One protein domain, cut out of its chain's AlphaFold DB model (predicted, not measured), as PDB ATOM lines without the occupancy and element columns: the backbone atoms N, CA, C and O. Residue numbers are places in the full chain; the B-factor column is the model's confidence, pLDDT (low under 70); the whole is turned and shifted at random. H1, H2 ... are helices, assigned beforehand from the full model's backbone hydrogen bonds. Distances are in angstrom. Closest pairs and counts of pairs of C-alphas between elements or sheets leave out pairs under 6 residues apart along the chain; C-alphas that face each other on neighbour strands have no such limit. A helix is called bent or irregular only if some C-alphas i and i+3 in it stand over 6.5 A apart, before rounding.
ATOM      1  N   ASP A 250     285.712 259.469 258.596       86.25
ATOM      2  CA  ASP A 250     286.285 260.791 258.873       86.25
ATOM      3  C   ASP A 250     285.835 261.402 260.212       86.25
ATOM      4  O   ASP A 250     286.294 262.483 260.587       86.25
ATOM      5  N   GLY A 251     284.982 260.699 260.964       86.38
ATOM      6  CA  GLY A 251     284.463 261.165 262.247       86.38
ATOM      7  C   GLY A 251     283.449 262.303 262.131       86.38
ATOM      8  O   GLY A 251     283.129 262.919 263.151       86.38
ATOM      9  N   VAL A 252     282.918 262.587 260.936       86.44
ATOM     10  CA  VAL A 252     281.971 263.679 260.697       86.44
ATOM     11  C   VAL A 252     280.760 263.177 259.916       86.44
ATOM     12  O   VAL A 252     280.885 262.728 258.790       86.44
ATOM     13  N   ALA A 253     279.560 263.363 260.467       88.25
ATOM     14  CA  ALA A 253     278.340 263.165 259.695       88.25
ATOM     15  C   ALA A 253     278.085 264.373 258.778       88.25
ATOM     16  O   ALA A 253     277.909 265.505 259.248       88.25
ATOM     17  N   GLN A 254     278.100 264.127 257.470       90.12
ATOM     18  CA  GLN A 254     277.950 265.124 256.402       90.12
ATOM     19  C   GLN A 254     277.137 264.593 255.210       90.12
ATOM     20  O   GLN A 254     277.138 265.205 254.142       90.12
ATOM     21  N   SER A 255     276.464 263.452 255.386       95.25
ATOM     22  CA  SER A 255     275.754 262.708 254.346       95.25
ATOM     23  C   SER A 255     276.638 262.185 253.205       95.25
ATOM     24  O   SER A 255     276.138 261.917 252.111       95.25
ATOM     25  N   ILE A 256     277.939 262.015 253.453       94.88
ATOM     26  CA  ILE A 256     278.899 261.436 252.507       94.88
ATOM     27  C   ILE A 256     279.604 260.291 253.243       94.88
ATOM     28  O   ILE A 256     280.620 260.533 253.897       94.88
ATOM     29  N   PRO A 257     279.100 259.049 253.129       93.88
ATOM     30  CA  PRO A 257     279.529 257.923 253.958       93.88
ATOM     31  C   PRO A 257     280.823 257.268 253.446       93.88
ATOM     32  O   PRO A 257     280.998 256.052 253.510       93.88
ATOM     33  N   VAL A 258     281.721 258.067 252.873       92.06
ATOM     34  CA  VAL A 258     283.027 257.642 252.366       92.06
ATOM     35  C   VAL A 258     284.078 258.669 252.758       92.06
ATOM     36  O   VAL A 258     283.818 259.873 252.776       92.06
ATOM     37  N   ALA A 259     285.298 258.206 253.024       89.50
ATOM     38  CA  ALA A 259     286.423 259.088 253.321       89.50
ATOM     39  C   ALA A 259     286.620 260.189 252.252       89.50
ATOM     40  O   ALA A 259     286.453 259.949 251.057       89.50
ATOM     41  N   LYS A 260     287.089 261.378 252.659       88.56
ATOM     42  CA  LYS A 260     287.367 262.516 251.748       88.56
ATOM     43  C   LYS A 260     288.347 262.212 250.615       88.56
ATOM     44  O   LYS A 260     288.300 262.852 249.569       88.56
ATOM     45  N   ASN A 261     289.254 261.266 250.837       89.00
ATOM     46  CA  ASN A 261     290.223 260.799 249.847       89.00
ATOM     47  C   ASN A 261     289.707 259.618 249.006       89.00
ATOM     48  O   ASN A 261     290.432 259.142 248.135       89.00
ATOM     49  N   SER A 262     288.482 259.141 249.250       91.50
ATOM     50  CA  SER A 262     287.838 258.142 248.403       91.50
ATOM     51  C   SER A 262     287.589 258.716 247.013       91.50
ATOM     52  O   SER A 262     287.195 259.874 246.854       91.50
ATOM     53  N   LYS A 263     287.756 257.869 245.995       91.44
ATOM     54  CA  LYS A 263     287.401 258.193 244.610       91.44
ATOM     55  C   LYS A 263     285.910 258.557 244.468       91.44
ATOM     56  O   LYS A 263     285.580 259.408 243.649       91.44
ATOM     57  N   ASP A 264     285.053 257.989 245.321       92.56
ATOM     58  CA  ASP A 264     283.595 258.150 245.257       92.56
ATOM     59  C   ASP A 264     283.123 259.447 245.946       92.56
ATOM     60  O   ASP A 264     281.998 259.897 245.744       92.56
ATOM     61  N   TYR A 265     283.978 260.109 246.740       94.44
ATOM     62  CA  TYR A 265     283.591 261.292 247.523       94.44
ATOM     63  C   TYR A 265     283.028 262.423 246.651       94.44
ATOM     64  O   TYR A 265     282.042 263.074 247.004       94.44
ATOM     65  N   LYS A 266     283.651 262.667 245.489       95.44
ATOM     66  CA  LYS A 266     283.205 263.707 244.549       95.44
ATOM     67  C   LYS A 266     281.821 263.404 243.982       95.44
ATOM     68  O   LYS A 266     281.046 264.333 243.775       95.44
ATOM     69  N   GLU A 267     281.522 262.131 243.751       96.44
ATOM     70  CA  GLU A 267     280.240 261.692 243.215       96.44
ATOM     71  C   GLU A 267     279.122 261.861 244.245       96.44
ATOM     72  O   GLU A 267     278.096 262.466 243.938       96.44
ATOM     73  N   TRP A 268     279.367 261.451 245.493       96.94
ATOM     74  CA  TRP A 268     278.459 261.697 246.614       96.94
ATOM     75  C   TRP A 268     278.174 263.182 246.812       96.94
ATOM     76  O   TRP A 268     277.016 263.587 246.907       96.94
ATOM     77  N   LYS A 269     279.220 264.013 246.812       95.56
ATOM     78  CA  LYS A 269     279.058 265.464 246.927       95.56
ATOM     79  C   LYS A 269     278.218 266.031 245.777       95.56
ATOM     80  O   LYS A 269     277.278 266.775 246.030       95.56
ATOM     81  N   ALA A 270     278.521 265.649 244.535       96.50
ATOM     82  CA  ALA A 270     277.767 266.096 243.367       96.50
ATOM     83  C   ALA A 270     276.305 265.618 243.394       96.50
ATOM     84  O   ALA A 270     275.418 266.342 242.947       96.50
ATOM     85  N   MET A 271     276.038 264.416 243.918       97.19
ATOM     86  CA  MET A 271     274.674 263.939 244.143       97.19
ATOM     87  C   MET A 271     273.945 264.817 245.161       97.19
ATOM     88  O   MET A 271     272.829 265.236 244.877       97.19
ATOM     89  N   LEU A 272     274.564 265.151 246.298       96.44
ATOM     90  CA  LEU A 272     273.942 266.018 247.304       96.44
ATOM     91  C   LEU A 272     273.661 267.423 246.759       96.44
ATOM     92  O   LEU A 272     272.566 267.951 246.967       96.44
ATOM     93  N   ASP A 273     274.624 268.016 246.045       95.62
ATOM     94  CA  ASP A 273     274.496 269.352 245.448       95.62
ATOM     95  C   ASP A 273     273.306 269.428 244.467       95.62
ATOM     96  O   ASP A 273     272.622 270.448 244.394       95.62
ATOM     97  N   GLU A 274     273.005 268.330 243.764       96.50
ATOM     98  CA  GLU A 274     271.840 268.200 242.879       96.50
ATOM     99  C   GLU A 274     270.546 267.858 243.639       96.50
ATOM    100  O   GLU A 274     269.472 268.400 243.357       96.50
ATOM    101  N   ALA A 275     270.627 266.946 244.609       96.56
ATOM    102  CA  ALA A 275     269.458 266.374 245.260       96.56
ATOM    103  C   ALA A 275     268.794 267.341 246.245       96.56
ATOM    104  O   ALA A 275     267.566 267.366 246.316       96.56
ATOM    105  N   TYR A 276     269.562 268.171 246.960       95.75
ATOM    106  CA  TYR A 276     269.000 269.133 247.915       95.75
ATOM    107  C   TYR A 276     268.029 270.135 247.261       95.75
ATOM    108  O   TYR A 276     266.874 270.182 247.696       95.75
ATOM    109  N   PRO A 277     268.415 270.895 246.211       96.06
ATOM    110  CA  PRO A 277     267.493 271.821 245.547       96.06
ATOM    111  C   PRO A 277     266.280 271.113 244.938       96.06
ATOM    112  O   PRO A 277     265.160 271.626 244.987       96.06
ATOM    113  N   LYS A 278     266.483 269.910 244.382       96.31
ATOM    114  CA  LYS A 278     265.394 269.100 243.828       96.31
ATOM    115  C   LYS A 278     264.402 268.689 244.918       96.31
ATOM    116  O   LYS A 278     263.195 268.754 244.686       96.31
ATOM    117  N   LEU A 279     264.886 268.302 246.101       95.88
ATOM    118  CA  LEU A 279     264.039 267.875 247.217       95.88
ATOM    119  C   LEU A 279     263.262 269.062 247.771       95.88
ATOM    120  O   LEU A 279     262.065 268.946 248.020       95.88
ATOM    121  N   GLU A 280     263.911 270.221 247.898       95.12
ATOM    122  CA  GLU A 280     263.259 271.451 248.350       95.12
ATOM    123  C   GLU A 280     262.116 271.842 247.404       95.12
ATOM    124  O   GLU A 280     261.003 272.134 247.846       95.12
ATOM    125  N   LYS A 281     262.358 271.780 246.089       94.19
ATOM    126  CA  LYS A 281     261.325 272.023 245.078       94.19
ATOM    127  C   LYS A 281     260.168 271.025 245.188       94.19
ATOM    128  O   LYS A 281     259.015 271.443 245.124       94.19
ATOM    129  N   ALA A 282     260.462 269.738 245.373       92.75
ATOM    130  CA  ALA A 282     259.440 268.701 245.506       92.75
ATOM    131  C   ALA A 282     258.548 268.925 246.741       92.75
ATOM    132  O   ALA A 282     257.327 268.800 246.653       92.75
ATOM    133  N   TYR A 283     259.130 269.328 247.874       93.12
ATOM    134  CA  TYR A 283     258.365 269.649 249.081       93.12
ATOM    135  C   TYR A 283     257.534 270.929 248.956       93.12
ATOM    136  O   TYR A 283     256.403 270.950 249.439       93.12
ATOM    137  N   LYS A 284     258.036 271.965 248.266       91.56
ATOM    138  CA  LYS A 284     257.237 273.163 247.941       91.56
ATOM    139  C   LYS A 284     256.000 272.794 247.120       91.56
ATOM    140  O   LYS A 284     254.887 273.138 247.502       91.56
ATOM    141  N   GLN A 285     256.178 272.000 246.062       89.56
ATOM    142  CA  GLN A 285     255.075 271.521 245.217       89.56
ATOM    143  C   GLN A 285     254.071 270.653 245.988       89.56
ATOM    144  O   GLN A 285     252.864 270.776 245.788       89.56
ATOM    145  N   PHE A 286     254.554 269.794 246.891       87.62
ATOM    146  CA  PHE A 286     253.695 268.995 247.764       87.62
ATOM    147  C   PHE A 286     252.862 269.870 248.715       87.62
ATOM    148  O   PHE A 286     251.663 269.637 248.852       87.62
ATOM    149  N   GLY A 287     253.463 270.896 249.327       86.44
ATOM    150  CA  GLY A 287     252.770 271.823 250.229       86.44
ATOM    151  C   GLY A 287     251.731 272.714 249.537       86.44
ATOM    152  O   GLY A 287     250.712 273.042 250.137       86.44
ATOM    153  N   GLU A 288     251.953 273.062 248.268       84.88
ATOM    154  CA  GLU A 288     251.031 273.851 247.436       84.88
ATOM    155  C   GLU A 288     249.949 272.996 246.744       84.88
ATOM    156  O   GLU A 288     249.093 273.512 246.023       84.88
ATOM    157  N   SER A 289     249.966 271.675 246.935       77.00
ATOM    158  CA  SER A 289     249.056 270.745 246.266       77.00
ATOM    159  C   SER A 289     247.628 270.844 246.820       77.00
ATOM    160  O   SER A 289     247.262 270.163 247.776       77.00
ATOM    161  N   VAL A 290     246.784 271.650 246.173       62.97
ATOM    162  CA  VAL A 290     245.376 271.874 246.570       62.97
ATOM    163  C   VAL A 290     244.479 270.638 246.352       62.97
ATOM    164  O   VAL A 290     243.440 270.510 246.993       62.97
ATOM    165  N   PHE A 291     244.885 269.685 245.504       69.62
ATOM    166  CA  PHE A 291     244.065 268.516 245.130       69.62
ATOM    167  C   PHE A 291     244.776 267.161 245.280       69.62
ATOM    168  O   PHE A 291     244.352 266.174 244.686       69.62
ATOM    169  N   GLY A 292     245.878 267.092 246.036       66.25
ATOM    170  CA  GLY A 292     246.613 265.831 246.228       66.25
ATOM    171  C   GLY A 292     247.265 265.269 244.953       66.25
ATOM    172  O   GLY A 292     247.598 264.089 244.912       66.25
ATOM    173  N   ILE A 293     247.454 266.101 243.920       66.62
ATOM    174  CA  ILE A 293     248.089 265.719 242.645       66.62
ATOM    175  C   ILE A 293     249.560 265.339 242.868       66.62
ATOM    176  O   ILE A 293     250.083 264.438 242.214       66.62
ATOM    177  N   TRP A 294     250.222 266.004 243.817       72.69
ATOM    178  CA  TRP A 294     251.597 265.702 244.198       72.69
ATOM    179  C   TRP A 294     251.634 264.714 245.364       72.69
ATOM    180  O   TRP A 294     251.027 264.936 246.411       72.69
ATOM    181  N   SER A 295     252.378 263.622 245.183       78.44
ATOM    182  CA  SER A 295     252.677 262.674 246.259       78.44
ATOM    183  C   SER A 295     253.765 263.228 247.179       78.44
ATOM    184  O   SER A 295     254.650 263.957 246.729       78.44
ATOM    185  N   LYS A 296     253.725 262.858 248.467       83.38
ATOM    186  CA  LYS A 296     254.802 263.181 249.413       83.38
ATOM    187  C   LYS A 296     256.129 262.601 248.887       83.38
ATOM    188  O   LYS A 296     256.142 261.398 248.591       83.38
ATOM    189  N   PRO A 297     257.218 263.394 248.825       89.25
ATOM    190  CA  PRO A 297     258.534 262.901 248.424       89.25
ATOM    191  C   PRO A 297     258.976 261.662 249.215       89.25
ATOM    192  O   PRO A 297     258.556 261.437 250.355       89.25
ATOM    193  N   GLU A 298     259.804 260.829 248.590       91.88
ATOM    194  CA  GLU A 298     260.288 259.574 249.173       91.88
ATOM    195  C   GLU A 298     261.261 259.814 250.325       91.88
ATOM    196  O   GLU A 298     261.152 259.160 251.359       91.88
ATOM    197  N   ILE A 299     262.179 260.763 250.144       95.00
ATOM    198  CA  ILE A 299     263.136 261.201 251.162       95.00
ATOM    199  C   ILE A 299     262.431 262.216 252.064       95.00
ATOM    200  O   ILE A 299     261.880 263.195 251.568       95.00
ATOM    201  N   SER A 300     262.462 261.981 253.376       93.75
ATOM    202  CA  SER A 300     261.846 262.848 254.390       93.75
ATOM    203  C   SER A 300     262.393 264.287 254.364       93.75
ATOM    204  O   SER A 300     263.579 264.506 254.125       93.75
ATOM    205  N   ASP A 301     261.558 265.272 254.709       93.00
ATOM    206  CA  ASP A 301     261.918 266.690 254.862       93.00
ATOM    207  C   ASP A 301     262.881 266.908 256.031       93.00
ATOM    208  O   ASP A 301     263.611 267.899 256.077       93.00
ATOM    209  N   TYR A 302     262.962 265.931 256.936       92.69
ATOM    210  CA  TYR A 302     263.989 265.884 257.967       92.69
ATOM    211  C   TYR A 302     265.418 265.943 257.389       92.69
ATOM    212  O   TYR A 302     266.317 266.463 258.050       92.69
ATOM    213  N   ALA A 303     265.613 265.542 256.124       94.81
ATOM    214  CA  ALA A 303     266.870 265.686 255.385       94.81
ATOM    215  C   ALA A 303     267.404 267.133 255.336       94.81
ATOM    216  O   ALA A 303     268.610 267.343 255.183       94.81
ATOM    217  N   PHE A 304     266.530 268.140 255.469       94.00
ATOM    218  CA  PHE A 304     266.904 269.559 255.460       94.00
ATOM    219  C   PHE A 304     267.417 270.078 256.801       94.00
ATOM    220  O   PHE A 304     267.786 271.250 256.893       94.00
ATOM    221  N   ARG A 305     267.432 269.256 257.857       91.81
ATOM    222  CA  ARG A 305     267.849 269.711 259.182       91.81
ATOM    223  C   ARG A 305     269.301 270.194 259.160       91.81
ATOM    224  O   ARG A 305     270.211 269.493 258.716       91.81
ATOM    225  N   ILE A 306     269.505 271.400 259.688       88.50
ATOM    226  CA  ILE A 306     270.818 272.031 259.823       88.50
ATOM    227  C   ILE A 306     271.226 272.013 261.295       88.50
ATOM    228  O   ILE A 306     270.480 272.446 262.176       88.50
ATOM    229  N   TYR A 307     272.429 271.521 261.554       86.50
ATOM    230  CA  TYR A 307     273.047 271.461 262.873       86.50
ATOM    231  C   TYR A 307     274.054 272.599 263.086       86.50
ATOM    232  O   TYR A 307     274.472 273.245 262.119       86.50
ATOM    233  N   PRO A 308     274.503 272.838 264.339       81.69
ATOM    234  CA  PRO A 308     275.538 273.826 264.624       81.69
ATOM    235  C   PRO A 308     276.752 273.683 263.698       81.69
ATOM    236  O   PRO A 308     277.261 272.574 263.481       81.69
ATOM    237  N   GLY A 309     277.193 274.820 263.153       80.25
ATOM    238  CA  GLY A 309     278.248 274.891 262.140       80.25
ATOM    239  C   GLY A 309     277.773 274.655 260.701       80.25
ATOM    240  O   GLY A 309     278.600 274.372 259.844       80.25
ATOM    241  N   GLY A 310     276.464 274.726 260.427       81.88
ATOM    242  CA  GLY A 310     275.913 274.598 259.069       81.88
ATOM    243  C   GLY A 310     275.918 273.169 258.518       81.88
ATOM    244  O   GLY A 310     275.731 272.965 257.320       81.88
ATOM    245  N   ARG A 311     276.144 272.167 259.375       83.50
ATOM    246  CA  ARG A 311     276.227 270.761 258.961       83.50
ATOM    247  C   ARG A 311     274.848 270.215 258.614       83.50
ATOM    248  O   ARG A 311     273.916 270.359 259.402       83.50
ATOM    249  N   ARG A 312     274.757 269.546 257.465       90.00
ATOM    250  CA  ARG A 312     273.575 268.812 257.006       90.00
ATOM    251  C   ARG A 312     273.933 267.328 256.967       90.00
ATOM    252  O   ARG A 312     274.642 266.901 256.066       90.00
ATOM    253  N   SER A 313     273.526 266.582 257.989       91.19
ATOM    254  CA  SER A 313     273.865 265.159 258.145       91.19
ATOM    255  C   SER A 313     272.695 264.220 257.859       91.19
ATOM    256  O   SER A 313     272.906 263.023 257.724       91.19
ATOM    257  N   GLU A 314     271.472 264.743 257.747       95.88
ATOM    258  CA  GLU A 314     270.257 263.918 257.691       95.88
ATOM    259  C   GLU A 314     269.895 263.396 256.303       95.88
ATOM    260  O   GLU A 314     269.023 262.541 256.178       95.88
ATOM    261  N   PHE A 315     270.509 263.902 255.234       97.56
ATOM    262  CA  PHE A 315     270.094 263.491 253.894       97.56
ATOM    263  C   PHE A 315     270.407 262.019 253.647       97.56
ATOM    264  O   PHE A 315     269.534 261.277 253.209       97.56
ATOM    265  N   PHE A 316     271.626 261.579 253.966       97.94
ATOM    266  CA  PHE A 316     272.024 260.182 253.794       97.94
ATOM    267  C   PHE A 316     271.164 259.226 254.627       97.94
ATOM    268  O   PHE A 316     270.753 258.181 254.125       97.94
ATOM    269  N   THR A 317     270.841 259.581 255.869       97.31
ATOM    270  CA  THR A 317     270.043 258.729 256.759       97.31
ATOM    271  C   THR A 317     268.581 258.668 256.330       97.31
ATOM    272  O   THR A 317     268.045 257.570 256.198       97.31
ATOM    273  N   CYS A 318     267.962 259.796 255.967       97.25
ATOM    274  CA  CYS A 318     266.613 259.804 255.396       97.25
ATOM    275  C   CYS A 318     266.538 259.088 254.039       97.25
ATOM    276  O   CYS A 318     265.559 258.401 253.748       97.25
ATOM    277  N   ALA A 319     267.570 259.219 253.200       97.81
ATOM    278  CA  ALA A 319     267.650 258.484 251.943       97.81
ATOM    279  C   ALA A 319     267.865 256.980 252.178       97.81
ATOM    280  O   ALA A 319     267.330 256.172 251.425       97.81
ATOM    281  N   THR A 320     268.569 256.595 253.248       98.31
ATOM    282  CA  THR A 320     268.712 255.195 253.673       98.31
ATOM    283  C   THR A 320     267.372 254.600 254.088       98.31
ATOM    284  O   THR A 320     267.035 253.507 253.640       98.31
ATOM    285  N   GLU A 321     266.581 255.311 254.895       96.69
ATOM    286  CA  GLU A 321     265.229 254.864 255.243       96.69
ATOM    287  C   GLU A 321     264.398 254.642 253.974       96.69
ATOM    288  O   GLU A 321     263.862 253.557 253.767       96.69
ATOM    289  N   ALA A 322     264.378 255.618 253.060       95.88
ATOM    290  CA  ALA A 322     263.671 255.494 251.788       95.88
ATOM    291  C   ALA A 322     264.210 254.351 250.906       95.88
ATOM    292  O   ALA A 322     263.433 253.712 250.199       95.88
ATOM    293  N   PHE A 323     265.512 254.070 250.945       97.00
ATOM    294  CA  PHE A 323     266.149 253.026 250.144       97.00
ATOM    295  C   PHE A 323     265.733 251.623 250.566       97.00
ATOM    296  O   PHE A 323     265.536 250.775 249.701       97.00
ATOM    297  N   PHE A 324     265.562 251.379 251.864       94.94
ATOM    298  CA  PHE A 324     265.080 250.089 252.349       94.94
ATOM    299  C   PHE A 324     263.551 250.020 252.351       94.94
ATOM    300  O   PHE A 324     262.980 249.074 251.825       94.94
ATOM    301  N   GLU A 325     262.884 251.033 252.896       91.44
ATOM    302  CA  GLU A 325     261.442 251.001 253.155       91.44
ATOM    303  C   GLU A 325     260.612 251.352 251.903       91.44
ATOM    304  O   GLU A 325     259.496 250.875 251.712       91.44
ATOM    305  N   ARG A 326     261.131 252.195 251.000       92.19
ATOM    306  CA  ARG A 326     260.410 252.705 249.812       92.19
ATOM    307  C   ARG A 326     261.230 252.572 248.524       92.19
ATOM    308  O   ARG A 326     261.103 253.396 247.618       92.19
ATOM    309  N   ALA A 327     262.030 251.511 248.437       93.69
ATOM    310  CA  ALA A 327     263.048 251.289 247.414       93.69
ATOM    311  C   ALA A 327     262.567 251.518 245.972       93.69
ATOM    312  O   ALA A 327     263.179 252.283 245.229       93.69
ATOM    313  N   TYR A 328     261.428 250.922 245.597       91.81
ATOM    314  CA  TYR A 328     260.836 251.082 244.267       91.81
ATOM    315  C   TYR A 328     260.549 252.554 243.919       91.81
ATOM    316  O   TYR A 328     260.849 253.017 242.817       91.81
ATOM    317  N   TYR A 329     259.982 253.309 244.864       91.81
ATOM    318  CA  TYR A 329     259.665 254.722 244.657       91.81
ATOM    319  C   TYR A 329     260.932 255.575 244.633       91.81
ATOM    320  O   TYR A 329     261.046 256.460 243.784       91.81
ATOM    321  N   LEU A 330     261.904 255.282 245.506       95.12
ATOM    322  CA  LEU A 330     263.180 255.993 245.519       95.12
ATOM    323  C   LEU A 330     263.920 255.801 244.191       95.12
ATOM    324  O   LEU A 330     264.386 256.781 243.618       95.12
ATOM    325  N   HIS A 331     263.956 254.576 243.659       95.88
ATOM    326  CA  HIS A 331     264.567 254.286 242.362       95.88
ATOM    327  C   HIS A 331     263.927 255.102 241.227       95.88
ATOM    328  O   HIS A 331     264.628 255.661 240.387       95.88
ATOM    329  N   ARG A 332     262.595 255.247 241.230       93.69
ATOM    330  CA  ARG A 332     261.876 256.022 240.204       93.69
ATOM    331  C   ARG A 332     262.026 257.538 240.355       93.69
ATOM    332  O   ARG A 332     262.180 258.226 239.350       93.69
ATOM    333  N   GLY A 333     261.933 258.074 241.572       93.38
ATOM    334  CA  GLY A 333     261.970 259.523 241.823       93.38
ATOM    335  C   GLY A 333     263.386 260.106 241.893       93.38
ATOM    336  O   GLY A 333     263.630 261.258 241.503       93.38
ATOM    337  N   TRP A 334     264.335 259.294 242.357       96.69
ATOM    338  CA  TRP A 334     265.692 259.683 242.737       96.69
ATOM    339  C   TRP A 334     266.738 258.662 242.255       96.69
ATOM    340  O   TRP A 334     267.539 258.201 243.068       96.69
ATOM    341  N   PRO A 335     266.789 258.322 240.951       97.00
ATOM    342  CA  PRO A 335     267.622 257.224 240.447       97.00
ATOM    343  C   PRO A 335     269.100 257.367 240.830       97.00
ATOM    344  O   PRO A 335     269.677 256.438 241.374       97.00
ATOM    345  N   LYS A 336     269.684 258.566 240.702       97.31
ATOM    346  CA  LYS A 336     271.078 258.825 241.103       97.31
ATOM    347  C   LYS A 336     271.338 258.620 242.603       97.31
ATOM    348  O   LYS A 336     272.406 258.154 242.981       97.31
ATOM    349  N   VAL A 337     270.374 258.972 243.461       98.25
ATOM    350  CA  VAL A 337     270.469 258.719 244.912       98.25
ATOM    351  C   VAL A 337     270.384 257.218 245.173       98.25
ATOM    352  O   VAL A 337     271.174 256.681 245.943       98.25
ATOM    353  N   TYR A 338     269.445 256.541 244.507       98.44
ATOM    354  CA  TYR A 338     269.250 255.102 244.623       98.44
ATOM    355  C   TYR A 338     270.490 254.318 244.193       98.44
ATOM    356  O   TYR A 338     270.926 253.444 244.932       98.44
ATOM    357  N   ASP A 339     271.076 254.644 243.041       98.19
ATOM    358  CA  ASP A 339     272.227 253.929 242.487       98.19
ATOM    359  C   ASP A 339     273.456 254.063 243.396       98.19
ATOM    360  O   ASP A 339     274.083 253.060 243.732       98.19
ATOM    361  N   LEU A 340     273.724 255.264 243.923       98.06
ATOM    362  CA  LEU A 340     274.790 255.459 244.912       98.06
ATOM    363  C   LEU A 340     274.558 254.667 246.205       98.06
ATOM    364  O   LEU A 340     275.501 254.107 246.766       98.06
ATOM    365  N   LEU A 341     273.315 254.600 246.690       98.56
ATOM    366  CA  LEU A 341     272.973 253.801 247.870       98.56
ATOM    367  C   LEU A 341     273.069 252.301 247.583       98.56
ATOM    368  O   LEU A 341     273.554 251.556 248.432       98.56
ATOM    369  N   LYS A 342     272.677 251.859 246.386       98.44
ATOM    370  CA  LYS A 342     272.820 250.478 245.914       98.44
ATOM    371  C   LYS A 342     274.282 250.060 245.866       98.44
ATOM    372  O   LYS A 342     274.615 249.001 246.399       98.44
ATOM    373  N   ASP A 343     275.159 250.900 245.329       97.88
ATOM    374  CA  ASP A 343     276.599 250.640 245.282       97.88
ATOM    375  C   ASP A 343     277.229 250.662 246.677       97.88
ATOM    376  O   ASP A 343     278.035 249.790 247.024       97.88
ATOM    377  N   PHE A 344     276.817 251.612 247.519       97.94
ATOM    378  CA  PHE A 344     277.287 251.702 248.894       97.94
ATOM    379  C   PHE A 344     276.867 250.482 249.716       97.94
ATOM    380  O   PHE A 344     277.722 249.794 250.278       97.94
ATOM    381  N   TYR A 345     275.575 250.168 249.783       98.38
ATOM    382  CA  TYR A 345     275.062 249.045 250.570       98.38
ATOM    383  C   TYR A 345     275.343 247.682 249.938       98.38
ATOM    384  O   TYR A 345     275.372 246.677 250.652       98.38
ATOM    385  N   ARG A 346     275.609 247.645 248.626       98.06
ATOM    386  CA  ARG A 346     275.723 246.429 247.806       98.06
ATOM    387  C   ARG A 346     274.452 245.588 247.881       98.06
ATOM    388  O   ARG A 346     274.503 244.370 248.075       98.06
ATOM    389  N   LEU A 347     273.314 246.268 247.798       97.94
ATOM    390  CA  LEU A 347     271.971 245.707 247.905       97.94
ATOM    391  C   LEU A 347     271.059 246.367 246.881       97.94
ATOM    392  O   LEU A 347     271.293 247.501 246.489       97.94
ATOM    393  N   ASP A 348     269.997 245.669 246.493       97.44
ATOM    394  CA  ASP A 348     268.982 246.193 245.580       97.44
ATOM    395  C   ASP A 348     267.573 245.943 246.143       97.44
ATOM    396  O   ASP A 348     266.892 245.022 245.695       97.44
ATOM    397  N   PRO A 349     267.126 246.694 247.169       95.06
ATOM    398  CA  PRO A 349     265.835 246.436 247.800       95.06
ATOM    399  C   PRO A 349     264.633 246.641 246.871       95.06
ATOM    400  O   PRO A 349     263.591 246.028 247.083       95.06
ATOM    401  N   ALA A 350     264.764 247.424 245.792       93.75
ATOM    402  CA  ALA A 350     263.708 247.545 244.785       93.75
ATOM    403  C   ALA A 350     263.449 246.224 244.044       93.75
ATOM    404  O   ALA A 350     262.373 246.057 243.479       93.75
ATOM    405  N   SER A 351     264.401 245.281 244.066       92.50
ATOM    406  CA  SER A 351     264.234 243.941 243.498       92.50
ATOM    407  C   SER A 351     263.662 242.921 244.492       92.50
ATOM    408  O   SER A 351     263.529 241.750 244.135       92.50
ATOM    409  N   TRP A 352     263.403 243.307 245.748       88.19
ATOM    410  CA  TRP A 352     262.843 242.416 246.778       88.19
ATOM    411  C   TRP A 352     261.309 242.400 246.772       88.19
ATOM    412  O   TRP A 352     260.707 241.509 247.375       88.19
ATOM    413  N   GLN A 353     260.700 243.395 246.118       63.69
ATOM    414  CA  GLN A 353     259.273 243.728 246.187       63.69
ATOM    415  C   GLN A 353     258.441 243.109 245.064       63.69
ATOM    416  O   GLN A 353     258.907 243.100 243.901       63.69
TER     417      GLN A 353
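This is residues 250 to 353 of the 353 residues of an uncharacterized protein of marine metagenome (UniProt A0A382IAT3). One long helix, H1, runs along the length of a flat body, and three shorter helices, H3, H4 and H5, make a cluster to one side of it, with H5 packing steeply on part of H1. H4 and H5 form a helical hairpin, H3 crosses H5 nearly at a right angle, and the small helix H2 packs on the first part of H3; beyond H1, the long link of residues 288 to 300 folds back toward H2. The printed part has 104 residues with five named helices, H1 to H5 in order along the chain, and no named strand; the class is all helix. The whole is compact, with a radius of gyration of the C-alphas of 14.1 A and spans of 47 by 37 by 18 A.

H1, residues 265 to 287, has a kink of 26 degrees near residue 276. It is neither bent nor irregular, but only just: C-alphas 274 and 277 are 6.3 A apart. With residues 268 to 275 alone it touches H5, residues 335 to 345, at a steep tilt of 50 degrees, opposite ways; their closest C-alphas, of Met 271 and Val 337, are 6.7 A apart. H4, residues 327 to 333, and H5 touch and form a hairpin, at a shallow tilt of 34 degrees, only just short of steep; their closest C-alphas, of His 331 and Tyr 338, are 5.3 A apart. H3, residues 314 to 325, touches H5 with residues 319 to 323 alone, about perpendicular at 85 degrees, with the C-alphas of Phe 323 and Tyr 338 closest at 6.7 A. With residues 314 to 318 alone H3 touches H2, residues 301 to 304; the closest C-alphas, of Ala 303 and Phe 315, are 4.2 A apart. H1 and H3 are near each other, while H1 and H4 are apart. In H3, H4 and H5 every O i to N i+4 pair is within hydrogen-bond range; in H1 17 of 19 are, and H2 is too short for such a pair.

H1 begins at C-alpha 265, (283.591, 261.292, 247.523), and ends at C-alpha 287, (252.770, 271.823, 250.229), 32.7 A away. H3 measures 16.3 A and H5 15.0 A from first to last C-alpha; H5 ends at C-alpha 345, (275.062, 249.045, 250.570).

The two C-alphas farthest apart are those of Asn 261 and Phe 291, 47.0 A. The printed part has no cut. The link from H1 to H2 is long, with 13 residues; those from H3 to H4 and from H4 to H5 are tight. The mean pLDDT of the printed part is 91.5, and residues 290 to 293 and residue 353 are under 70.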